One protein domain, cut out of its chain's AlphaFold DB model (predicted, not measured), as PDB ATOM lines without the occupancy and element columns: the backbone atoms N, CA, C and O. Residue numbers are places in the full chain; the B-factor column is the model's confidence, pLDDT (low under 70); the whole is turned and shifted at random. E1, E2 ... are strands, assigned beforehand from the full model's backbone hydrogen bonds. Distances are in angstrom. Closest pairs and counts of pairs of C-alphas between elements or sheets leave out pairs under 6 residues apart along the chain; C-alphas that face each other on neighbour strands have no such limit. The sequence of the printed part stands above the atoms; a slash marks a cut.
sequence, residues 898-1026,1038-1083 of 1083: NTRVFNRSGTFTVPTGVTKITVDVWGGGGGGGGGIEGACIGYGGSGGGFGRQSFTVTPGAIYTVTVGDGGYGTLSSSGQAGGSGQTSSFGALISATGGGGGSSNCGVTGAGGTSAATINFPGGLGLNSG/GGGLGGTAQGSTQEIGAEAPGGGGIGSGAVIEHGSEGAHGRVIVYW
ATOM      1  N   ASN A 898      -5.529 -51.599  10.684       79.81
ATOM      2  CA  ASN A 898      -4.462 -52.375  10.067       79.81
ATOM      3  C   ASN A 898      -3.701 -51.475   9.090       79.81
ATOM      4  O   ASN A 898      -4.281 -50.545   8.527       79.81
ATOM      5  N   THR A 899      -2.414 -51.746   8.860       87.31
ATOM      6  CA  THR A 899      -1.602 -50.938   7.939       87.31
ATOM      7  C   THR A 899      -0.763 -51.780   6.986       87.31
ATOM      8  O   THR A 899      -0.370 -52.907   7.296       87.31
ATOM      9  N   ARG A 900      -0.476 -51.230   5.800       92.12
ATOM     10  CA  ARG A 900       0.462 -51.814   4.830       92.12
ATOM     11  C   ARG A 900       1.228 -50.716   4.110       92.12
ATOM     12  O   ARG A 900       0.631 -49.860   3.463       92.12
ATOM     13  N   VAL A 901       2.553 -50.782   4.213       93.00
ATOM     14  CA  VAL A 901       3.493 -49.870   3.554       93.00
ATOM     15  C   VAL A 901       3.976 -50.489   2.245       93.00
ATOM     16  O   VAL A 901       4.366 -51.657   2.203       93.00
ATOM     17  N   PHE A 902       3.991 -49.689   1.187       94.25
ATOM     18  CA  PHE A 902       4.566 -49.999  -0.112       94.25
ATOM     19  C   PHE A 902       5.756 -49.058  -0.345       94.25
ATOM     20  O   PHE A 902       5.581 -47.859  -0.550       94.25
ATOM     21  N   ASN A 903       6.969 -49.621  -0.299       90.31
ATOM     22  CA  ASN A 903       8.223 -48.956  -0.694       90.31
ATOM     23  C   ASN A 903       8.645 -49.314  -2.135       90.31
ATOM     24  O   ASN A 903       9.700 -48.900  -2.597       90.31
ATOM     25  N   ARG A 904       7.848 -50.144  -2.819       90.12
ATOM     26  CA  ARG A 904       7.958 -50.529  -4.232       90.12
ATOM     27  C   ARG A 904       6.548 -50.771  -4.771       90.12
ATOM     28  O   ARG A 904       5.647 -51.097  -3.991       90.12
ATOM     29  N   SER A 905       6.374 -50.637  -6.081       93.19
ATOM     30  CA  SER A 905       5.102 -50.899  -6.763       93.19
ATOM     31  C   SER A 905       4.609 -52.340  -6.557       93.19
ATOM     32  O   SER A 905       5.401 -53.271  -6.409       93.19
ATOM     33  N   GLY A 906       3.289 -52.532  -6.540       94.69
ATOM     34  CA  GLY A 906       2.645 -53.816  -6.262       94.69
ATOM     35  C   GLY A 906       1.118 -53.719  -6.291       94.69
ATOM     36  O   GLY A 906       0.555 -52.906  -7.018       94.69
ATOM     37  N   THR A 907       0.429 -54.541  -5.498       93.62
ATOM     38  CA  THR A 907      -1.042 -54.529  -5.404       93.62
ATOM     39  C   THR A 907      -1.545 -54.608  -3.963       93.62
ATOM     40  O   THR A 907      -0.960 -55.272  -3.095       93.62
ATOM     41  N   PHE A 908      -2.673 -53.941  -3.719       94.50
ATOM     42  CA  PHE A 908      -3.456 -54.027  -2.495       94.50
ATOM     43  C   PHE A 908      -4.807 -54.681  -2.789       94.50
ATOM     44  O   PHE A 908      -5.654 -54.098  -3.464       94.50
ATOM     45  N   THR A 909      -5.019 -55.886  -2.266       94.38
ATOM     46  CA  THR A 909      -6.341 -56.518  -2.220       94.38
ATOM     47  C   THR A 909      -7.035 -56.089  -0.937       94.38
ATOM     48  O   THR A 909      -6.499 -56.316   0.147       94.38
ATOM     49  N   VAL A 910      -8.213 -55.478  -1.054       91.00
ATOM     50  CA  VAL A 910      -9.045 -55.062   0.080       91.00
ATOM     51  C   VAL A 910      -9.479 -56.303   0.871       91.00
ATOM     52  O   VAL A 910     -10.148 -57.166   0.293       91.00
ATOM     53  N   PRO A 911      -9.141 -56.435   2.167       90.06
ATOM     54  CA  PRO A 911      -9.525 -57.613   2.943       90.06
ATOM     55  C   PRO A 911     -11.043 -57.773   3.115       90.06
ATOM     56  O   PRO A 911     -11.828 -56.831   2.988       90.06
ATOM     57  N   THR A 912     -11.475 -58.995   3.420       80.06
ATOM     58  CA  THR A 912     -12.891 -59.327   3.634       80.06
ATOM     59  C   THR A 912     -13.491 -58.503   4.776       80.06
ATOM     60  O   THR A 912     -12.971 -58.526   5.887       80.06
ATOM     61  N   GLY A 913     -14.599 -57.805   4.508       80.31
ATOM     62  CA  GLY A 913     -15.284 -56.927   5.466       80.31
ATOM     63  C   GLY A 913     -14.847 -55.455   5.433       80.31
ATOM     64  O   GLY A 913     -15.529 -54.617   6.017       80.31
ATOM     65  N   VAL A 914     -13.769 -55.112   4.723       83.94
ATOM     66  CA  VAL A 914     -13.249 -53.736   4.648       83.94
ATOM     67  C   VAL A 914     -13.991 -52.934   3.579       83.94
ATOM     68  O   VAL A 914     -13.875 -53.215   2.388       83.94
ATOM     69  N   THR A 915     -14.742 -51.913   3.998       89.62
ATOM     70  CA  THR A 915     -15.531 -51.038   3.105       89.62
ATOM     71  C   THR A 915     -14.993 -49.609   2.991       89.62
ATOM     72  O   THR A 915     -15.468 -48.828   2.167       89.62
ATOM     73  N   LYS A 916     -13.993 -49.247   3.799       88.94
ATOM     74  CA  LYS A 916     -13.338 -47.936   3.786       88.94
ATOM     75  C   LYS A 916     -11.851 -48.103   4.082       88.94
ATOM     76  O   LYS A 916     -11.493 -48.882   4.957       88.94
ATOM     77  N   ILE A 917     -11.013 -47.347   3.383       91.69
ATOM     78  CA  ILE A 917      -9.573 -47.237   3.646       91.69
ATOM     79  C   ILE A 917      -9.171 -45.765   3.760       91.69
ATOM     80  O   ILE A 917      -9.884 -44.882   3.277       91.69
ATOM     81  N   THR A 918      -8.012 -45.498   4.350       91.38
ATOM     82  CA  THR A 918      -7.269 -44.243   4.157       91.38
ATOM     83  C   THR A 918      -5.957 -44.560   3.460       91.38
ATOM     84  O   THR A 918      -5.368 -45.608   3.717       91.38
ATOM     85  N   VAL A 919      -5.528 -43.689   2.550       93.31
ATOM     86  CA  VAL A 919      -4.303 -43.873   1.774       93.31
ATOM     87  C   VAL A 919      -3.465 -42.606   1.820       93.31
ATOM     88  O   VAL A 919      -3.982 -41.516   1.567       93.31
ATOM     89  N   ASP A 920      -2.175 -42.797   2.082       92.88
ATOM     90  CA  ASP A 920      -1.125 -41.789   1.996       92.88
ATOM     91  C   ASP A 920      -0.228 -42.101   0.797       92.88
ATOM     92  O   ASP A 920       0.140 -43.261   0.593       92.88
ATOM     93  N   VAL A 921       0.142 -41.088   0.017       92.81
ATOM     94  CA  VAL A 921       0.950 -41.216  -1.204       92.81
ATOM     95  C   VAL A 921       2.012 -40.120  -1.244       92.81
ATOM     96  O   VAL A 921       1.672 -38.942  -1.226       92.81
ATOM     97  N   TRP A 922       3.279 -40.514  -1.373       92.69
ATOM     98  CA  TRP A 922       4.434 -39.648  -1.634       92.69
ATOM     99  C   TRP A 922       4.960 -39.913  -3.044       92.69
ATOM    100  O   TRP A 922       5.285 -41.066  -3.340       92.69
ATOM    101  N   GLY A 923       5.080 -38.895  -3.898       92.00
ATOM    102  CA  GLY A 923       5.811 -38.998  -5.173       92.00
ATOM    103  C   GLY A 923       7.321 -39.183  -4.960       92.00
ATOM    104  O   GLY A 923       7.812 -38.952  -3.859       92.00
ATOM    105  N   GLY A 924       8.067 -39.599  -5.986       90.69
ATOM    106  CA  GLY A 924       9.534 -39.664  -5.923       90.69
ATOM    107  C   GLY A 924      10.183 -38.273  -5.924       90.69
ATOM    108  O   GLY A 924       9.654 -37.340  -6.526       90.69
ATOM    109  N   GLY A 925      11.327 -38.106  -5.267       89.56
ATOM    110  CA  GLY A 925      12.092 -36.855  -5.307       89.56
ATOM    111  C   GLY A 925      12.860 -36.707  -6.619       89.56
ATOM    112  O   GLY A 925      13.255 -37.704  -7.220       89.56
ATOM    113  N   GLY A 926      13.085 -35.477  -7.077       88.38
ATOM    114  CA  GLY A 926      13.983 -35.200  -8.200       88.38
ATOM    115  C   GLY A 926      15.447 -35.440  -7.826       88.38
ATOM    116  O   GLY A 926      15.828 -35.261  -6.671       88.38
ATOM    117  N   GLY A 927      16.278 -35.827  -8.791       86.12
ATOM    118  CA  GLY A 927      17.722 -35.993  -8.610       86.12
ATOM    119  C   GLY A 927      18.471 -34.660  -8.568       86.12
ATOM    120  O   GLY A 927      17.997 -33.651  -9.097       86.12
ATOM    121  N   GLY A 928      19.649 -34.653  -7.947       83.69
ATOM    122  CA  GLY A 928      20.545 -33.497  -7.903       83.69
ATOM    123  C   GLY A 928      21.205 -33.212  -9.255       83.69
ATOM    124  O   GLY A 928      21.581 -34.132  -9.983       83.69
ATOM    125  N   GLY A 929      21.354 -31.929  -9.590       81.12
ATOM    126  CA  GLY A 929      21.917 -31.486 -10.866       81.12
ATOM    127  C   GLY A 929      23.442 -31.598 -10.964       81.12
ATOM    128  O   GLY A 929      24.170 -31.532  -9.963       81.12
ATOM    129  N   GLY A 930      23.922 -31.706 -12.202       76.06
ATOM    130  CA  GLY A 930      25.326 -31.630 -12.585       76.06
ATOM    131  C   GLY A 930      25.776 -30.174 -12.687       76.06
ATOM    132  O   GLY A 930      25.249 -29.424 -13.512       76.06
ATOM    133  N   GLY A 931      26.738 -29.774 -11.856       67.50
ATOM    134  CA  GLY A 931      27.404 -28.477 -11.957       67.50
ATOM    135  C   GLY A 931      28.317 -28.373 -13.185       67.50
ATOM    136  O   GLY A 931      28.400 -29.288 -14.008       67.50
ATOM    137  N   ILE A 932      29.012 -27.240 -13.282       62.34
ATOM    138  CA  ILE A 932      30.088 -27.000 -14.251       62.34
ATOM    139  C   ILE A 932      31.250 -26.268 -13.574       62.34
ATOM    140  O   ILE A 932      31.059 -25.268 -12.873       62.34
ATOM    141  N   GLU A 933      32.462 -26.784 -13.784       60.03
ATOM    142  CA  GLU A 933      33.682 -26.319 -13.123       60.03
ATOM    143  C   GLU A 933      33.916 -24.814 -13.363       60.03
ATOM    144  O   GLU A 933      33.961 -24.338 -14.496       60.03
ATOM    145  N   GLY A 934      34.020 -24.049 -12.273       61.00
ATOM    146  CA  GLY A 934      34.290 -22.608 -12.306       61.00
ATOM    147  C   GLY A 934      33.109 -21.675 -12.625       61.00
ATOM    148  O   GLY A 934      33.339 -20.467 -12.640       61.00
ATOM    149  N   ALA A 935      31.878 -22.165 -12.850       59.88
ATOM    150  CA  ALA A 935      30.751 -21.300 -13.253       59.88
ATOM    151  C   ALA A 935      29.434 -21.462 -12.458       59.88
ATOM    152  O   ALA A 935      28.870 -20.453 -12.040       59.88
ATOM    153  N   CYS A 936      28.939 -22.683 -12.216       63.75
ATOM    154  CA  CYS A 936      27.710 -22.936 -11.441       63.75
ATOM    155  C   CYS A 936      27.826 -24.258 -10.664       63.75
ATOM    156  O   CYS A 936      28.244 -25.271 -11.226       63.75
ATOM    157  N   ILE A 937      27.400 -24.273  -9.395       66.69
ATOM    158  CA  ILE A 937      27.169 -25.523  -8.648       66.69
ATOM    159  C   ILE A 937      25.808 -26.121  -9.021       66.69
ATOM    160  O   ILE A 937      24.884 -25.388  -9.381       66.69
ATOM    161  N   GLY A 938      25.680 -27.445  -8.937       72.25
ATOM    162  CA  GLY A 938      24.418 -28.129  -9.200       72.25
ATOM    163  C   GLY A 938      23.375 -27.789  -8.137       72.25
ATOM    164  O   GLY A 938      23.665 -27.818  -6.939       72.25
ATOM    165  N   TYR A 939      22.147 -27.487  -8.558       78.62
ATOM    166  CA  TYR A 939      21.025 -27.343  -7.630       78.62
ATOM    167  C   TYR A 939      20.612 -28.729  -7.117       78.62
ATOM    168  O   TYR A 939      20.715 -29.723  -7.843       78.62
ATOM    169  N   GLY A 940      20.096 -28.804  -5.890       79.31
ATOM    170  CA  GLY A 940      19.379 -30.002  -5.455       79.31
ATOM    171  C   GLY A 940      18.094 -30.219  -6.264       79.31
ATOM    172  O   GLY A 940      17.539 -29.270  -6.830       79.31
ATOM    173  N   GLY A 941      17.620 -31.461  -6.331       83.44
ATOM    174  CA  GLY A 941      16.288 -31.773  -6.851       83.44
ATOM    175  C   GLY A 941      15.195 -31.351  -5.870       83.44
ATOM    176  O   GLY A 941      15.446 -31.219  -4.672       83.44
ATOM    177  N   SER A 942      13.977 -31.114  -6.349       85.50
ATOM    178  CA  SER A 942      12.843 -30.854  -5.457       85.50
ATOM    179  C   SER A 942      12.233 -32.150  -4.922       85.50
ATOM    180  O   SER A 942      12.408 -33.231  -5.490       85.50
ATOM    181  N   GLY A 943      11.501 -32.046  -3.819       86.06
ATOM    182  CA  GLY A 943      10.781 -33.173  -3.249       86.06
ATOM    183  C   GLY A 943       9.529 -33.550  -4.047       86.06
ATOM    184  O   GLY A 943       8.913 -32.721  -4.727       86.06
ATOM    185  N   GLY A 944       9.125 -34.811  -3.928       87.44
ATOM    186  CA  GLY A 944       7.824 -35.302  -4.369       87.44
ATOM    187  C   GLY A 944       6.680 -34.741  -3.522       87.44
ATOM    188  O   GLY A 944       6.842 -34.414  -2.343       87.44
ATOM    189  N   GLY A 945       5.502 -34.628  -4.133       88.31
ATOM    190  CA  GLY A 945       4.295 -34.199  -3.432       88.31
ATOM    191  C   GLY A 945       3.782 -35.272  -2.478       88.31
ATOM    192  O   GLY A 945       4.075 -36.458  -2.648       88.31
ATOM    193  N   PHE A 946       2.957 -34.857  -1.523       91.06
ATOM    194  CA  PHE A 946       2.234 -35.744  -0.617       91.06
ATOM    195  C   PHE A 946       0.723 -35.572  -0.755       91.06
ATOM    196  O   PHE A 946       0.226 -34.448  -0.837       91.06
ATOM    197  N   GLY A 947      -0.012 -36.682  -0.698       90.25
ATOM    198  CA  GLY A 947      -1.464 -36.696  -0.562       90.25
ATOM    199  C   GLY A 947      -1.952 -37.698   0.485       90.25
ATOM    200  O   GLY A 947      -1.496 -38.838   0.489       90.25
ATOM    201  N   ARG A 948      -2.941 -37.311   1.302       92.19
ATOM    202  CA  ARG A 948      -3.730 -38.205   2.172       92.19
ATOM    203  C   ARG A 948      -5.224 -38.054   1.886       92.19
ATOM    204  O   ARG A 948      -5.747 -36.937   1.862       92.19
ATOM    205  N   GLN A 949      -5.931 -39.175   1.725       92.50
ATOM    206  CA  GLN A 949      -7.393 -39.190   1.577       92.50
ATOM    207  C   GLN A 949      -8.014 -40.539   1.975       92.50
ATOM    208  O   GLN A 949      -7.396 -41.593   1.824       92.50
ATOM    209  N   SER A 950      -9.255 -40.515   2.475       92.31
ATOM    210  CA  SER A 950     -10.055 -41.722   2.719       92.31
ATOM    211  C   SER A 950     -10.985 -42.048   1.550       92.31
ATOM    212  O   SER A 950     -11.612 -41.153   0.985       92.31
ATOM    213  N   PHE A 951     -11.142 -43.337   1.252       91.38
ATOM    214  CA  PHE A 951     -11.946 -43.849   0.141       91.38
ATOM    215  C   PHE A 951     -12.881 -44.966   0.597       91.38
ATOM    216  O   PHE A 951     -12.484 -45.837   1.371       91.38
ATOM    217  N   THR A 952     -14.108 -44.969   0.077       91.75
ATOM    218  CA  THR A 952     -14.993 -46.142   0.124       91.75
ATOM    219  C   THR A 952     -14.499 -47.167  -0.896       91.75
ATOM    220  O   THR A 952     -14.183 -46.803  -2.028       91.75
ATOM    221  N   VAL A 953     -14.433 -48.437  -0.506       90.00
ATOM    222  CA  VAL A 953     -13.925 -49.540  -1.336       90.00
ATOM    223  C   VAL A 953     -14.799 -50.786  -1.190       90.00
ATOM    224  O   VAL A 953     -15.561 -50.913  -0.234       90.00
ATOM    225  N   THR A 954     -14.671 -51.728  -2.123       91.69
ATOM    226  CA  THR A 954     -15.377 -53.017  -2.063       91.69
ATOM    227  C   THR A 954     -14.451 -54.101  -1.498       91.69
ATOM    228  O   THR A 954     -13.334 -54.240  -2.006       91.69
ATOM    229  N   PRO A 955     -14.883 -54.914  -0.512       92.81
ATOM    230  CA  PRO A 955     -14.139 -56.094  -0.073       92.81
ATOM    231  C   PRO A 955     -13.741 -56.998  -1.248       92.81
ATOM    232  O   PRO A 955     -14.563 -57.295  -2.113       92.81
ATOM    233  N   GLY A 956     -12.482 -57.434  -1.290       88.31
ATOM    234  CA  GLY A 956     -11.921 -58.238  -2.379       88.31
ATOM    235  C   GLY A 956     -11.482 -57.458  -3.627       88.31
ATOM    236  O   GLY A 956     -10.838 -58.047  -4.494       88.31
ATOM    237  N   ALA A 957     -11.760 -56.152  -3.736       91.38
ATOM    238  CA  ALA A 957     -11.248 -55.337  -4.840       91.38
ATOM    239  C   ALA A 957      -9.710 -55.260  -4.812       91.38
ATOM    240  O   ALA A 957      -9.101 -55.218  -3.742       91.38
ATOM    241  N   ILE A 958      -9.079 -55.215  -5.988       92.50
ATOM    242  CA  ILE A 958      -7.622 -55.113  -6.129       92.50
ATOM    243  C   ILE A 958      -7.271 -53.743  -6.707       92.50
ATOM    244  O   ILE A 958      -7.693 -53.403  -7.811       92.50
ATOM    245  N   TYR A 959      -6.461 -52.984  -5.975       94.50
ATOM    246  CA  TYR A 959      -5.899 -51.712  -6.416       94.50
ATOM    247  C   TYR A 959      -4.413 -51.886  -6.731       94.50
ATOM    248  O   TYR A 959      -3.643 -52.378  -5.901       94.50
ATOM    249  N   THR A 960      -3.996 -51.472  -7.927       94.62
ATOM    250  CA  THR A 960      -2.576 -51.336  -8.275       94.62
ATOM    251  C   THR A 960      -1.968 -50.208  -7.453       94.62
ATOM    252  O   THR A 960      -2.539 -49.122  -7.381       94.62
ATOM    253  N   VAL A 961      -0.815 -50.452  -6.843       96.25
ATOM    254  CA  VAL A 961      -0.066 -49.455  -6.081       96.25
ATOM    255  C   VAL A 961       1.205 -49.142  -6.851       96.25
ATOM    256  O   VAL A 961       2.046 -50.023  -7.025       96.25
ATOM    257  N   THR A 962       1.341 -47.904  -7.306       95.06
ATOM    258  CA  THR A 962       2.552 -47.415  -7.964       95.06
ATOM    259  C   THR A 962       3.356 -46.625  -6.947       95.06
ATOM    260  O   THR A 962       2.860 -45.654  -6.379       95.06
ATOM    261  N   VAL A 963       4.601 -47.025  -6.729       94.50
ATOM    262  CA  VAL A 963       5.602 -46.199  -6.057       94.50
ATOM    263  C   VAL A 963       6.478 -45.612  -7.155       94.50
ATOM    264  O   VAL A 963       7.106 -46.363  -7.897       94.50
ATOM    265  N   GLY A 964       6.459 -44.290  -7.291       93.00
ATOM    266  CA  GLY A 964       7.294 -43.580  -8.247       93.00
ATOM    267  C   GLY A 964       8.748 -43.572  -7.791       93.00
ATOM    268  O   GLY A 964       9.037 -43.246  -6.638       93.00
ATOM    269  N   ASP A 965       9.660 -43.936  -8.686       92.12
ATOM    270  CA  ASP A 965      11.090 -43.906  -8.399       92.12
ATOM    271  C   ASP A 965      11.627 -42.483  -8.231       92.12
ATOM    272  O   ASP A 965      11.054 -41.513  -8.739       92.12
ATOM    273  N   GLY A 966      12.745 -42.372  -7.515       89.19
ATOM    274  CA  GLY A 966      13.518 -41.141  -7.463       89.19
ATOM    275  C   GLY A 966      14.120 -40.794  -8.824       89.19
ATOM    276  O   GLY A 966      14.355 -41.661  -9.667       89.19
ATOM    277  N   GLY A 967      14.354 -39.508  -9.052       87.94
ATOM    278  CA  GLY A 967      15.060 -39.026 -10.227       87.94
ATOM    279  C   GLY A 967      16.564 -39.263 -10.100       87.94
ATOM    280  O   GLY A 967      17.149 -38.999  -9.050       87.94
ATOM    281  N   TYR A 968      17.198 -39.730 -11.175       85.62
ATOM    282  CA  TYR A 968      18.646 -39.947 -11.222       85.62
ATOM    283  C   TYR A 968      19.428 -38.634 -11.052       85.62
ATOM    284  O   TYR A 968      19.071 -37.614 -11.649       85.62
ATOM    285  N   GLY A 969      20.506 -38.661 -10.269       79.75
ATOM    286  CA  GLY A 969      21.475 -37.564 -10.207       79.75
ATOM    287  C   GLY A 969      22.405 -37.545 -11.427       79.75
ATOM    288  O   GLY A 969      22.564 -38.560 -12.109       79.75
ATOM    289  N   THR A 970      23.014 -36.396 -11.732       73.44
ATOM    290  CA  THR A 970      23.873 -36.221 -12.924       73.44
ATOM    291  C   THR A 970      25.308 -35.784 -12.596       73.44
ATOM    292  O   THR A 970      25.607 -35.269 -11.518       73.44
ATOM    293  N   LEU A 971      26.236 -36.045 -13.527       68.00
ATOM    294  CA  LEU A 971      27.685 -35.906 -13.311       68.00
ATOM    295  C   LEU A 971      28.133 -34.430 -13.380       68.00
ATOM    296  O   LEU A 971      27.669 -33.695 -14.261       68.00
ATOM    297  N   SER A 972      29.083 -34.015 -12.532       60.09
ATOM    298  CA  SER A 972      29.533 -32.616 -12.334       60.09
ATOM    299  C   SER A 972      30.324 -31.986 -13.497       60.09
ATOM    300  O   SER A 972      30.859 -30.886 -13.365       60.09
ATOM    301  N   SER A 973      30.427 -32.684 -14.628       58.25
ATOM    302  CA  SER A 973      31.079 -32.243 -15.869       58.25
ATOM    303  C   SER A 973      30.126 -32.199 -17.071       58.25
ATOM    304  O   SER A 973      30.524 -31.817 -18.170       58.25
ATOM    305  N   SER A 974      28.865 -32.605 -16.883       58.69
ATOM    306  CA  SER A 974      27.905 -32.825 -17.975       58.69
ATOM    307  C   SER A 974      26.972 -31.640 -18.249       58.69
ATOM    308  O   SER A 974      26.311 -31.608 -19.292       58.69
ATOM    309  N   GLY A 975      26.859 -30.697 -17.305       63.97
ATOM    310  CA  GLY A 975      25.900 -29.588 -17.369       63.97
ATOM    311  C   GLY A 975      24.434 -30.026 -17.505       63.97
ATOM    312  O   GLY A 975      23.603 -29.231 -17.945       63.97
ATOM    313  N   GLN A 976      24.097 -31.280 -17.177       75.56
ATOM    314  CA  GLN A 976      22.733 -31.801 -17.266       75.56
ATOM    315  C   GLN A 976      21.968 -31.559 -15.964       75.56
ATOM    316  O   GLN A 976      22.485 -31.812 -14.873       75.56
ATOM    317  N   ALA A 977      20.711 -31.132 -16.081       76.75
ATOM    318  CA  ALA A 977      19.789 -31.145 -14.952       76.75
ATOM    319  C   ALA A 977      19.558 -32.586 -14.459       76.75
ATOM    320  O   ALA A 977      19.658 -33.534 -15.241       76.75
ATOM    321  N   GLY A 978      19.249 -32.745 -13.172       80.62
ATOM    322  CA  GLY A 978      18.878 -34.044 -12.610       80.62
ATOM    323  C   GLY A 978      17.587 -34.589 -13.235       80.62
ATOM    324  O   GLY A 978      16.779 -33.841 -13.793       80.62
ATOM    325  N   GLY A 979      17.360 -35.895 -13.121       87.19
ATOM    326  CA  GLY A 979      16.081 -36.498 -13.495       87.19
ATOM    327  C   GLY A 979      14.952 -36.029 -12.572       87.19
ATOM    328  O   GLY A 979      15.163 -35.828 -11.377       87.19
ATOM    329  N   SER A 980      13.736 -35.882 -13.096       89.25
ATOM    330  CA  SER A 980      12.546 -35.724 -12.248       89.25
ATOM    331  C   SER A 980      12.175 -37.055 -11.592       89.25
ATOM    332  O   SER A 980      12.274 -38.106 -12.228       89.25
ATOM    333  N   GLY A 981      11.704 -37.008 -10.347       89.69
ATOM    334  CA  GLY A 981      11.090 -38.156  -9.689       89.69
ATOM    335  C   GLY A 981       9.751 -38.519 -10.335       89.69
ATOM    336  O   GLY A 981       9.067 -37.673 -10.920       89.69
ATOM    337  N   GLN A 982       9.359 -39.785 -10.232       93.19
ATOM    338  CA  GLN A 982       8.121 -40.284 -10.826       93.19
ATOM    339  C   GLN A 982       6.917 -40.154  -9.878       93.19
ATOM    340  O   GLN A 982       7.038 -40.048  -8.657       93.19
ATOM    341  N   THR A 983       5.719 -40.182 -10.457       93.50
ATOM    342  CA  THR A 983       4.441 -40.136  -9.733       93.50
ATOM    343  C   THR A 983       4.164 -41.449  -8.997       93.50
ATOM    344  O   THR A 983       4.175 -42.515  -9.612       93.50
ATOM    345  N   SER A 984       3.817 -41.368  -7.713       95.00
ATOM    346  CA  SER A 984       3.220 -42.490  -6.973       95.00
ATOM    347  C   SER A 984       1.694 -42.426  -7.043       95.00
ATOM    348  O   SER A 984       1.114 -41.340  -7.135       95.00
ATOM    349  N   SER A 985       1.017 -43.573  -6.964       94.50
ATOM    350  CA  SER A 985      -0.448 -43.637  -6.930       94.50
ATOM    351  C   SER A 985      -1.005 -44.887  -6.251       94.50
ATOM    352  O   SER A 985      -0.344 -45.917  -6.115       94.50
ATOM    353  N   PHE A 986      -2.277 -44.800  -5.865       94.31
ATOM    354  CA  PHE A 986      -3.094 -45.927  -5.438       94.31
ATOM    355  C   PHE A 986      -4.311 -46.033  -6.367       94.31
ATOM    356  O   PHE A 986      -5.298 -45.300  -6.246       94.31
ATOM    357  N   GLY A 987      -4.200 -46.915  -7.358       89.44
ATOM    358  CA  GLY A 987      -5.107 -46.998  -8.497       89.44
ATOM    359  C   GLY A 987      -5.262 -45.644  -9.194       89.44
ATOM    360  O   GLY A 987      -4.290 -44.916  -9.393       89.44
ATOM    361  N   ALA A 988      -6.511 -45.308  -9.515       88.62
ATOM    362  CA  ALA A 988      -6.933 -43.978  -9.954       88.62
ATOM    363  C   ALA A 988      -7.588 -43.152  -8.820       88.62
ATOM    364  O   ALA A 988      -8.241 -42.153  -9.099       88.62
ATOM    365  N   LEU A 989      -7.470 -43.583  -7.553       90.25
ATOM    366  CA  LEU A 989      -8.126 -42.922  -6.414       90.25
ATOM    367  C   LEU A 989      -7.327 -41.721  -5.896       90.25
ATOM    368  O   LEU A 989      -7.902 -40.691  -5.557       90.25
ATOM    369  N   ILE A 990      -6.003 -41.865  -5.822       93.38
ATOM    370  CA  ILE A 990      -5.080 -40.843  -5.326       93.38
ATOM    371  C   ILE A 990      -3.716 -41.009  -5.993       93.38
ATOM    372  O   ILE A 990      -3.245 -42.128  -6.204       93.38
ATOM    373  N   SER A 991      -3.071 -39.888  -6.300       93.69
ATOM    374  CA  SER A 991      -1.692 -39.825  -6.774       93.69
ATOM    375  C   SER A 991      -0.978 -38.603  -6.205       93.69
ATOM    376  O   SER A 991      -1.616 -37.629  -5.794       93.69
ATOM    377  N   ALA A 992       0.349 -38.657  -6.182       93.00
ATOM    378  CA  ALA A 992       1.196 -37.505  -5.922       93.00
ATOM    379  C   ALA A 992       2.380 -37.530  -6.896       93.00
ATOM    380  O   ALA A 992       3.057 -38.555  -7.036       93.00
ATOM    381  N   THR A 993       2.579 -36.430  -7.621       93.31
ATOM    382  CA  THR A 993       3.636 -36.309  -8.627       93.31
ATOM    383  C   THR A 993       5.003 -36.201  -7.965       93.31
ATOM    384  O   THR A 993       5.128 -35.746  -6.822       93.31
ATOM    385  N   GLY A 994       6.032 -36.661  -8.671       89.44
ATOM    386  CA  GLY A 994       7.404 -36.509  -8.208       89.44
ATOM    387  C   GLY A 994       7.944 -35.090  -8.394       89.44
ATOM    388  O   GLY A 994       7.363 -34.277  -9.116       89.44
ATOM    389  N   GLY A 995       9.048 -34.791  -7.715       87.62
ATOM    390  CA  GLY A 995       9.736 -33.506  -7.814       87.62
ATOM    391  C   GLY A 995      10.542 -33.373  -9.108       87.62
ATOM    392  O   GLY A 995      11.113 -34.346  -9.602       87.62
ATOM    393  N   GLY A 996      10.605 -32.165  -9.664       86.38
ATOM    394  CA  GLY A 996      11.529 -31.834 -10.748       86.38
ATOM    395  C   GLY A 996      13.001 -31.957 -10.327       86.38
ATOM    396  O   GLY A 996      13.385 -31.582  -9.218       86.38
ATOM    397  N   GLY A 997      13.843 -32.462 -11.227       83.25
ATOM    398  CA  GLY A 997      15.285 -32.547 -10.986       83.25
ATOM    399  C   GLY A 997      15.968 -31.181 -10.832       83.25
ATOM    400  O   GLY A 997      15.449 -30.143 -11.254       83.25
ATOM    401  N   GLY A 998      17.143 -31.180 -10.204       78.75
ATOM    402  CA  GLY A 998      17.925 -29.977  -9.943       78.75
ATOM    403  C   GLY A 998      18.509 -29.373 -11.220       78.75
ATOM    404  O   GLY A 998      19.092 -30.081 -12.038       78.75
ATOM    405  N   SER A 999      18.369 -28.057 -11.390       74.62
ATOM    406  CA  SER A 999      18.923 -27.320 -12.531       74.62
ATOM    407  C   SER A 999      20.457 -27.331 -12.554       74.62
ATOM    408  O   SER A 999      21.118 -27.257 -11.515       74.62
ATOM    409  N   SER A1000      21.014 -27.342 -13.764       66.56
ATOM    410  CA  SER A1000      22.433 -27.104 -14.052       66.56
ATOM    411  C   SER A1000      22.755 -25.649 -14.429       66.56
ATOM    412  O   SER A1000      23.925 -25.280 -14.513       66.56
ATOM    413  N   ASN A1001      21.737 -24.809 -14.654       61.81
ATOM    414  CA  ASN A1001      21.903 -23.400 -15.017       61.81
ATOM    415  C   ASN A1001      21.431 -22.476 -13.880       61.81
ATOM    416  O   ASN A1001      20.350 -22.672 -13.312       61.81
ATOM    417  N   CYS A1002      22.243 -21.465 -13.562       60.16
ATOM    418  CA  CYS A1002      22.049 -20.545 -12.444       60.16
ATOM    419  C   CYS A1002      20.822 -19.627 -12.648       60.16
ATOM    420  O   CYS A1002      20.946 -18.528 -13.186       60.16
ATOM    421  N   GLY A1003      19.634 -20.049 -12.192       57.19
ATOM    422  CA  GLY A1003      18.450 -19.175 -12.183       57.19
ATOM    423  C   GLY A1003      17.081 -19.816 -11.930       57.19
ATOM    424  O   GLY A1003      16.159 -19.093 -11.561       57.19
ATOM    425  N   VAL A1004      16.918 -21.135 -12.090       57.28
ATOM    426  CA  VAL A1004      15.624 -21.821 -11.884       57.28
ATOM    427  C   VAL A1004      15.762 -23.057 -10.997       57.28
ATOM    428  O   VAL A1004      16.745 -23.786 -11.084       57.28
ATOM    429  N   THR A1005      14.771 -23.283 -10.138       63.19
ATOM    430  CA  THR A1005      14.684 -24.440  -9.237       63.19
ATOM    431  C   THR A1005      13.706 -25.479  -9.793       63.19
ATOM    432  O   THR A1005      12.771 -25.138 -10.519       63.19
ATOM    433  N   GLY A1006      13.904 -26.757  -9.455       66.56
ATOM    434  CA  GLY A1006      12.922 -27.798  -9.764       66.56
ATOM    435  C   GLY A1006      11.601 -27.512  -9.043       66.56
ATOM    436  O   GLY A1006      11.598 -27.225  -7.845       66.56
ATOM    437  N   ALA A1007      10.474 -27.577  -9.755       76.44
ATOM    438  CA  ALA A1007       9.156 -27.434  -9.137       76.44
ATOM    439  C   ALA A1007       8.879 -28.628  -8.209       76.44
ATOM    440  O   ALA A1007       9.152 -29.773  -8.574       76.44
ATOM    441  N   GLY A1008       8.365 -28.373  -7.006       80.06
ATOM    442  CA  GLY A1008       7.961 -29.428  -6.075       80.06
ATOM    443  C   GLY A1008       6.792 -30.246  -6.619       80.06
ATOM    444  O   GLY A1008       5.905 -29.702  -7.283       80.06
ATOM    445  N   GLY A1009       6.783 -31.548  -6.335       84.62
ATOM    446  CA  GLY A1009       5.662 -32.417  -6.690       84.62
ATOM    447  C   GLY A1009       4.378 -32.039  -5.939       84.62
ATOM    448  O   GLY A1009       4.415 -31.365  -4.908       84.62
ATOM    449  N   THR A1010       3.222 -32.473  -6.441       86.75
ATOM    450  CA  THR A1010       1.888 -32.085  -5.949       86.75
ATOM    451  C   THR A1010       0.907 -33.260  -5.954       86.75
ATOM    452  O   THR A1010       1.058 -34.215  -6.716       86.75
ATOM    453  N   SER A1011      -0.126 -33.201  -5.112       86.44
ATOM    454  CA  SER A1011      -1.238 -34.159  -5.100       86.44
ATOM    455  C   SER A1011      -2.585 -33.471  -5.342       86.44
ATOM    456  O   SER A1011      -2.780 -32.309  -4.995       86.44
ATOM    457  N   ALA A1012      -3.541 -34.216  -5.901       79.12
ATOM    458  CA  ALA A1012      -4.948 -33.815  -6.004       79.12
ATOM    459  C   ALA A1012      -5.801 -34.271  -4.796       79.12
ATOM    460  O   ALA A1012      -7.029 -34.208  -4.843       79.12
ATOM    461  N   ALA A1013      -5.168 -34.785  -3.736       84.44
ATOM    462  CA  ALA A1013      -5.836 -35.312  -2.550       84.44
ATOM    463  C   ALA A1013      -6.471 -34.226  -1.661       84.44
ATOM    464  O   ALA A1013      -6.043 -33.073  -1.646       84.44
ATOM    465  N   THR A1014      -7.449 -34.636  -0.847       82.81
ATOM    466  CA  THR A1014      -8.143 -33.769   0.130       82.81
ATOM    467  C   THR A1014      -7.183 -33.123   1.137       82.81
ATOM    468  O   THR A1014      -7.382 -31.974   1.522       82.81
ATOM    469  N   ILE A1015      -6.132 -33.841   1.547       81.94
ATOM    470  CA  ILE A1015      -4.967 -33.273   2.232       81.94
ATOM    471  C   ILE A1015      -3.796 -33.399   1.260       81.94
ATOM    472  O   ILE A1015      -3.374 -34.514   0.969       81.94
ATOM    473  N   ASN A1016      -3.288 -32.273   0.762       85.00
ATOM    474  CA  ASN A1016      -2.160 -32.196  -0.167       85.00
ATOM    475  C   ASN A1016      -1.082 -31.278   0.416       85.00
ATOM    476  O   ASN A1016      -1.384 -30.143   0.786       85.00
ATOM    477  N   PHE A1017       0.167 -31.743   0.433       83.69
ATOM    478  CA  PHE A1017       1.332 -30.911   0.730       83.69
ATOM    479  C   PHE A1017       2.306 -30.977  -0.455       83.69
ATOM    480  O   PHE A1017       2.724 -32.078  -0.829       83.69
ATOM    481  N   PRO A1018       2.672 -29.835  -1.070       80.50
ATOM    482  CA  PRO A1018       3.656 -29.825  -2.143       80.50
ATOM    483  C   PRO A1018       5.047 -30.186  -1.606       80.50
ATOM    484  O   PRO A1018       5.373 -29.888  -0.455       80.50
ATOM    485  N   GLY A1019       5.870 -30.808  -2.447       78.31
ATOM    486  CA  GLY A1019       7.272 -31.071  -2.120       78.31
ATOM    487  C   GLY A1019       8.105 -29.786  -2.054       78.31
ATOM    488  O   GLY A1019       7.803 -28.795  -2.725       78.31
ATOM    489  N   GLY A1020       9.164 -29.791  -1.246       77.94
ATOM    490  CA  GLY A1020      10.080 -28.659  -1.108       77.94
ATOM    491  C   GLY A1020      10.869 -28.385  -2.389       77.94
ATOM    492  O   GLY A1020      11.275 -29.311  -3.090       77.94
ATOM    493  N   LEU A1021      11.106 -27.110  -2.704       76.25
ATOM    494  CA  LEU A1021      11.921 -26.713  -3.860       76.25
ATOM    495  C   LEU A1021      13.402 -27.046  -3.621       76.25
ATOM    496  O   LEU A1021      13.897 -26.889  -2.508       76.25
ATOM    497  N   GLY A1022      14.119 -27.455  -4.669       69.50
ATOM    498  CA  GLY A1022      15.571 -27.656  -4.603       69.50
ATOM    499  C   GLY A1022      16.327 -26.323  -4.602       69.50
ATOM    500  O   GLY A1022      16.041 -25.458  -5.433       69.50
ATOM    501  N   LEU A1023      17.269 -26.125  -3.672       66.25
ATOM    502  CA  LEU A1023      17.866 -24.809  -3.374       66.25
ATOM    503  C   LEU A1023      19.365 -24.706  -3.706       66.25
ATOM    504  O   LEU A1023      20.097 -25.695  -3.684       66.25
ATOM    505  N   ASN A1024      19.827 -23.473  -3.949       61.34
ATOM    506  CA  ASN A1024      21.232 -23.120  -4.173       61.34
ATOM    507  C   ASN A1024      21.726 -22.139  -3.091       61.34
ATOM    508  O   ASN A1024      21.232 -21.018  -2.995       61.34
ATOM    509  N   SER A1025      22.753 -22.564  -2.347       50.09
ATOM    510  CA  SER A1025      23.571 -21.803  -1.386       50.09
ATOM    511  C   SER A1025      22.906 -21.259  -0.103       50.09
ATOM    512  O   SER A1025      21.905 -20.550  -0.127       50.09
ATOM    513  N   GLY A1026      23.565 -21.520   1.034       51.94
ATOM    514  CA  GLY A1026      23.682 -20.624   2.199       51.94
ATOM    515  C   GLY A1026      22.462 -20.342   3.091       51.94
ATOM    516  O   GLY A1026      22.642 -20.134   4.289       51.94
ATOM    517  N   GLY A1038       4.315 -34.045   5.883       61.16
ATOM    518  CA  GLY A1038       4.221 -35.014   4.774       61.16
ATOM    519  C   GLY A1038       4.953 -34.715   3.467       61.16
ATOM    520  O   GLY A1038       5.398 -35.673   2.845       61.16
ATOM    521  N   GLY A1039       5.099 -33.461   3.031       61.19
ATOM    522  CA  GLY A1039       5.772 -33.154   1.755       61.19
ATOM    523  C   GLY A1039       7.222 -33.664   1.714       61.19
ATOM    524  O   GLY A1039       7.929 -33.569   2.718       61.19
ATOM    525  N   GLY A1040       7.673 -34.196   0.572       65.75
ATOM    526  CA  GLY A1040       9.075 -34.582   0.393       65.75
ATOM    527  C   GLY A1040       9.984 -33.353   0.501       65.75
ATOM    528  O   GLY A1040       9.662 -32.301  -0.050       65.75
ATOM    529  N   LEU A1041      11.105 -33.460   1.218       73.19
ATOM    530  CA  LEU A1041      12.039 -32.342   1.392       73.19
ATOM    531  C   LEU A1041      12.756 -32.006   0.076       73.19
ATOM    532  O   LEU A1041      13.038 -32.894  -0.725       73.19
ATOM    533  N   GLY A1042      13.070 -30.729  -0.142       70.00
ATOM    534  CA  GLY A1042      13.919 -30.299  -1.255       70.00
ATOM    535  C   GLY A1042      15.403 -30.535  -0.963       70.00
ATOM    536  O   GLY A1042      15.866 -30.290   0.151       70.00
ATOM    537  N   GLY A1043      16.153 -30.983  -1.967       69.12
ATOM    538  CA  GLY A1043      17.601 -31.143  -1.887       69.12
ATOM    539  C   GLY A1043      18.336 -29.800  -1.869       69.12
ATOM    540  O   GLY A1043      17.898 -28.808  -2.463       69.12
ATOM    541  N   THR A1044      19.493 -29.765  -1.214       67.69
ATOM    542  CA  THR A1044      20.368 -28.587  -1.148       67.69
ATOM    543  C   THR A1044      21.565 -28.721  -2.090       67.69
ATOM    544  O   THR A1044      21.985 -29.822  -2.450       67.69
ATOM    545  N   ALA A1045      22.144 -27.587  -2.486       64.94
ATOM    546  CA  ALA A1045      23.496 -27.544  -3.033       64.94
ATOM    547  C   ALA A1045      24.527 -27.572  -1.885       64.94
ATOM    548  O   ALA A1045      24.393 -26.806  -0.931       64.94
ATOM    549  N   GLN A1046      25.511 -28.473  -2.003       64.00
ATOM    550  CA  GLN A1046      26.666 -28.770  -1.128       64.00
ATOM    551  C   GLN A1046      26.851 -27.947   0.176       64.00
ATOM    552  O   GLN A1046      27.076 -26.738   0.140       64.00
ATOM    553  N   GLY A1047      26.928 -28.626   1.336       50.06
ATOM    554  CA  GLY A1047      27.354 -27.970   2.588       50.06
ATOM    555  C   GLY A1047      27.336 -28.775   3.900       50.06
ATOM    556  O   GLY A1047      27.824 -28.268   4.904       50.06
ATOM    557  N   SER A1048      26.802 -30.003   3.928       40.59
ATOM    558  CA  SER A1048      26.699 -30.836   5.141       40.59
ATOM    559  C   SER A1048      27.270 -32.234   4.905       40.59
ATOM    560  O   SER A1048      26.976 -32.849   3.883       40.59
ATOM    561  N   THR A1049      28.047 -32.763   5.853       41.47
ATOM    562  CA  THR A1049      28.583 -34.140   5.834       41.47
ATOM    563  C   THR A1049      27.587 -35.146   6.427       41.47
ATOM    564  O   THR A1049      27.953 -35.972   7.263       41.47
ATOM    565  N   GLN A1050      26.311 -35.025   6.058       44.41
ATOM    566  CA  GLN A1050      25.216 -35.866   6.545       44.41
ATOM    567  C   GLN A1050      24.128 -35.947   5.459       44.41
ATOM    568  O   GLN A1050      23.711 -34.918   4.928       44.41
ATOM    569  N   GLU A1051      23.679 -37.155   5.109       46.47
ATOM    570  CA  GLU A1051      22.961 -37.469   3.850       46.47
ATOM    571  C   GLU A1051      21.446 -37.149   3.865       46.47
ATOM    572  O   GLU A1051      20.651 -37.740   3.134       46.47
ATOM    573  N   ILE A1052      21.030 -36.170   4.678       48.47
ATOM    574  CA  ILE A1052      19.640 -35.969   5.150       48.47
ATOM    575  C   ILE A1052      18.610 -35.599   4.051       48.47
ATOM    576  O   ILE A1052      17.427 -35.438   4.342       48.47
ATOM    577  N   GLY A1053      19.023 -35.451   2.788       50.06
ATOM    578  CA  GLY A1053      18.116 -35.193   1.660       50.06
ATOM    579  C   GLY A1053      17.377 -36.438   1.151       50.06
ATOM    580  O   GLY A1053      16.221 -36.338   0.743       50.06
ATOM    581  N   ALA A1054      18.013 -37.615   1.205       53.03
ATOM    582  CA  ALA A1054      17.530 -38.833   0.537       53.03
ATOM    583  C   ALA A1054      16.844 -39.858   1.471       53.03
ATOM    584  O   ALA A1054      16.339 -40.880   1.007       53.03
ATOM    585  N   GLU A1055      16.802 -39.610   2.783       58.59
ATOM    586  CA  GLU A1055      16.246 -40.559   3.767       58.59
ATOM    587  C   GLU A1055      14.706 -40.505   3.874       58.59
ATOM    588  O   GLU A1055      14.058 -41.484   4.263       58.59
ATOM    589  N   ALA A1056      14.098 -39.365   3.530       70.88
ATOM    590  CA  ALA A1056      12.651 -39.158   3.585       70.88
ATOM    591  C   ALA A1056      11.955 -39.631   2.289       70.88
ATOM    592  O   ALA A1056      12.498 -39.423   1.204       70.88
ATOM    593  N   PRO A1057      10.733 -40.205   2.347       80.12
ATOM    594  CA  PRO A1057       9.985 -40.588   1.148       80.12
ATOM    595  C   PRO A1057       9.774 -39.402   0.208       80.12
ATOM    596  O   PRO A1057       9.217 -38.379   0.608       80.12
ATOM    597  N   GLY A1058      10.222 -39.542  -1.037       83.88
ATOM    598  CA  GLY A1058      10.172 -38.454  -2.007       83.88
ATOM    599  C   GLY A1058      11.130 -37.285  -1.745       83.88
ATOM    600  O   GLY A1058      10.934 -36.232  -2.344       83.88
ATOM    601  N   GLY A1059      12.127 -37.409  -0.866       84.31
ATOM    602  CA  GLY A1059      13.162 -36.388  -0.664       84.31
ATOM    603  C   GLY A1059      14.021 -36.148  -1.914       84.31
ATOM    604  O   GLY A1059      14.363 -37.085  -2.634       84.31
ATOM    605  N   GLY A1060      14.333 -34.886  -2.208       81.88
ATOM    606  CA  GLY A1060      15.110 -34.468  -3.375       81.88
ATOM    607  C   GLY A1060      16.620 -34.669  -3.207       81.88
ATOM    608  O   GLY A1060      17.185 -34.417  -2.142       81.88
ATOM    609  N   GLY A1061      17.283 -35.096  -4.283       79.75
ATOM    610  CA  GLY A1061      18.713 -35.387  -4.308       79.75
ATOM    611  C   GLY A1061      19.601 -34.147  -4.157       79.75
ATOM    612  O   GLY A1061      19.241 -33.039  -4.568       79.75
ATOM    613  N   ILE A1062      20.783 -34.337  -3.575       78.12
ATOM    614  CA  ILE A1062      21.776 -33.290  -3.300       78.12
ATOM    615  C   ILE A1062      22.505 -32.917  -4.599       78.12
ATOM    616  O   ILE A1062      22.962 -33.789  -5.342       78.12
ATOM    617  N   GLY A1063      22.620 -31.617  -4.877       75.00
ATOM    618  CA  GLY A1063      23.287 -31.103  -6.077       75.00
ATOM    619  C   GLY A1063      24.814 -31.220  -6.015       75.00
ATOM    620  O   GLY A1063      25.412 -31.055  -4.947       75.00
ATOM    621  N   SER A1064      25.454 -31.496  -7.157       71.62
ATOM    622  CA  SER A1064      26.913 -31.680  -7.222       71.62
ATOM    623  C   SER A1064      27.701 -30.389  -6.963       71.62
ATOM    624  O   SER A1064      27.349 -29.299  -7.427       71.62
ATOM    625  N   GLY A1065      28.797 -30.530  -6.218       60.81
ATOM    626  CA  GLY A1065      29.731 -29.452  -5.891       60.81
ATOM    627  C   GLY A1065      31.021 -29.519  -6.706       60.81
ATOM    628  O   GLY A1065      31.308 -30.519  -7.354       60.81
ATOM    629  N   ALA A1066      31.853 -28.480  -6.621       56.19
ATOM    630  CA  ALA A1066      33.070 -28.343  -7.435       56.19
ATOM    631  C   ALA A1066      34.198 -29.362  -7.134       56.19
ATOM    632  O   ALA A1066      35.257 -29.290  -7.745       56.19
ATOM    633  N   VAL A1067      34.005 -30.276  -6.171       53.62
ATOM    634  CA  VAL A1067      35.010 -31.267  -5.725       53.62
ATOM    635  C   VAL A1067      34.373 -32.633  -5.387       53.62
ATOM    636  O   VAL A1067      34.976 -33.441  -4.686       53.62
ATOM    637  N   ILE A1068      33.131 -32.895  -5.820       51.09
ATOM    638  CA  ILE A1068      32.437 -34.181  -5.608       51.09
ATOM    639  C   ILE A1068      31.741 -34.566  -6.916       51.09
ATOM    640  O   ILE A1068      30.999 -33.768  -7.482       51.09
ATOM    641  N   GLU A1069      32.008 -35.777  -7.402       57.50
ATOM    642  CA  GLU A1069      31.924 -36.094  -8.835       57.50
ATOM    643  C   GLU A1069      30.501 -36.075  -9.421       57.50
ATOM    644  O   GLU A1069      30.328 -35.746 -10.598       57.50
ATOM    645  N   HIS A1070      29.466 -36.441  -8.657       66.38
ATOM    646  CA  HIS A1070      28.089 -36.598  -9.154       66.38
ATOM    647  C   HIS A1070      27.056 -36.032  -8.162       66.38
ATOM    648  O   HIS A1070      27.301 -35.995  -6.955       66.38
ATOM    649  N   GLY A1071      25.898 -35.586  -8.662       72.00
ATOM    650  CA  GLY A1071      24.726 -35.286  -7.830       72.00
ATOM    651  C   GLY A1071      24.058 -36.578  -7.355       72.00
ATOM    652  O   GLY A1071      24.158 -37.601  -8.034       72.00
ATOM    653  N   SER A1072      23.379 -36.559  -6.205       76.88
ATOM    654  CA  SER A1072      22.696 -37.763  -5.710       76.88
ATOM    655  C   SER A1072      21.381 -38.012  -6.447       76.88
ATOM    656  O   SER A1072      20.728 -37.087  -6.936       76.88
ATOM    657  N   GLU A1073      20.949 -39.269  -6.463       84.62
ATOM    658  CA  GLU A1073      19.565 -39.612  -6.788       84.62
ATOM    659  C   GLU A1073      18.608 -38.991  -5.753       84.62
ATOM    660  O   GLU A1073      18.999 -38.704  -4.614       84.62
ATOM    661  N   GLY A1074      17.362 -38.750  -6.161       84.56
ATOM    662  CA  GLY A1074      16.263 -38.480  -5.236       84.56
ATOM    663  C   GLY A1074      15.752 -39.772  -4.595       84.56
ATOM    664  O   GLY A1074      15.949 -40.866  -5.121       84.56
ATOM    665  N   ALA A1075      15.054 -39.667  -3.471       87.44
ATOM    666  CA  ALA A1075      14.427 -40.815  -2.830       87.44
ATOM    667  C   ALA A1075      13.198 -41.293  -3.622       87.44
ATOM    668  O   ALA A1075      12.401 -40.486  -4.112       87.44
ATOM    669  N   HIS A1076      12.985 -42.610  -3.679       91.06
ATOM    670  CA  HIS A1076      11.719 -43.170  -4.156       91.06
ATOM    671  C   HIS A1076      10.547 -42.673  -3.290       91.06
ATOM    672  O   HIS A1076      10.698 -42.325  -2.111       91.06
ATOM    673  N   GLY A1077       9.355 -42.667  -3.880       90.44
ATOM    674  CA  GLY A1077       8.115 -42.388  -3.173       90.44
ATOM    675  C   GLY A1077       7.727 -43.480  -2.169       90.44
ATOM    676  O   GLY A1077       8.465 -44.427  -1.883       90.44
ATOM    677  N   ARG A1078       6.506 -43.381  -1.648       92.62
ATOM    678  CA  ARG A1078       5.910 -44.371  -0.737       92.62
ATOM    679  C   ARG A1078       4.393 -44.340  -0.867       92.62
ATOM    680  O   ARG A1078       3.821 -43.294  -1.161       92.62
ATOM    681  N   VAL A1079       3.738 -45.466  -0.599       93.69
ATOM    682  CA  VAL A1079       2.286 -45.507  -0.363       93.69
ATOM    683  C   VAL A1079       2.007 -46.246   0.943       93.69
ATOM    684  O   VAL A1079       2.631 -47.273   1.211       93.69
ATOM    685  N   ILE A1080       1.088 -45.748   1.769       92.75
ATOM    686  CA  ILE A1080       0.633 -46.433   2.990       92.75
ATOM    687  C   ILE A1080      -0.889 -46.532   2.960       92.75
ATOM    688  O   ILE A1080      -1.569 -45.545   2.702       92.75
ATOM    689  N   VAL A1081      -1.419 -47.725   3.229       93.25
ATOM    690  CA  VAL A1081      -2.862 -47.986   3.329       93.25
ATOM    691  C   VAL A1081      -3.214 -48.314   4.777       93.25
ATOM    692  O   VAL A1081      -2.513 -49.111   5.399       93.25
ATOM    693  N   TYR A1082      -4.306 -47.733   5.275       90.12
ATOM    694  CA  TYR A1082      -4.875 -47.925   6.614       90.12
ATOM    695  C   TYR A1082      -6.319 -48.433   6.487       90.12
ATOM    696  O   TYR A1082      -7.078 -47.843   5.707       90.12
ATOM    697  N   TRP A1083      -6.715 -49.485   7.219       87.19
ATOM    698  CA  TRP A1083      -8.058 -50.083   7.104       87.19
ATOM    699  C   TRP A1083      -8.569 -50.836   8.344       87.19
ATOM    700  O   TRP A1083      -7.751 -51.438   9.077       87.19
TER     701      TRP A1083
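What this domain is: This is residues 898 to 1026 and 1038 to 1083 of the 1083 residues of an uncharacterized protein of Candidatus Sungbacteria bacterium RIFCSPLOWO2_12_FULL_41_11 (UniProt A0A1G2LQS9). This rod has little regular structure: a small sandwich of two antiparallel sheets, E1 E9 E3 E4 E8 and E2 E5 E6 E7, fills one end, and long unnamed stretches, among them residues 923 to 945, run to the other. Of 175 printed residues, 41 lie in nine named strands, E1 to E9 in order: class all strand. It is compact, radius of gyration of the C-alphas 17.0 A, and spans 63 by 24 by 23 A.

Where its parts are: E1, residues 899-902, begins at C-alpha 899 (-1.602, -50.938, 7.939). E2 is 906-909, E3 916-922, E4 946-952, E5 958-962, E6 984-986, E7 990-992, E8 1015-1017. E9, residues 1078-1082, 13.5 A long, ends at C-alpha 1082 (-4.875, -47.925, 6.614).

How they stand to each other: In the hairpin E3 and E4, N 919 and O 949 are within hydrogen-bond range, 2.9 A. E5, E6 and E7 form a meander, antiparallel neighbours in turn. The closest C-alphas of E4 and E7, 946 and 992, are 5.7 A apart.

The domain as a whole: Across the cut, residues 1027-1037, C-alphas 1026 and 1038 are 24.3 A apart. pLDDT is under 70 in 46 residues.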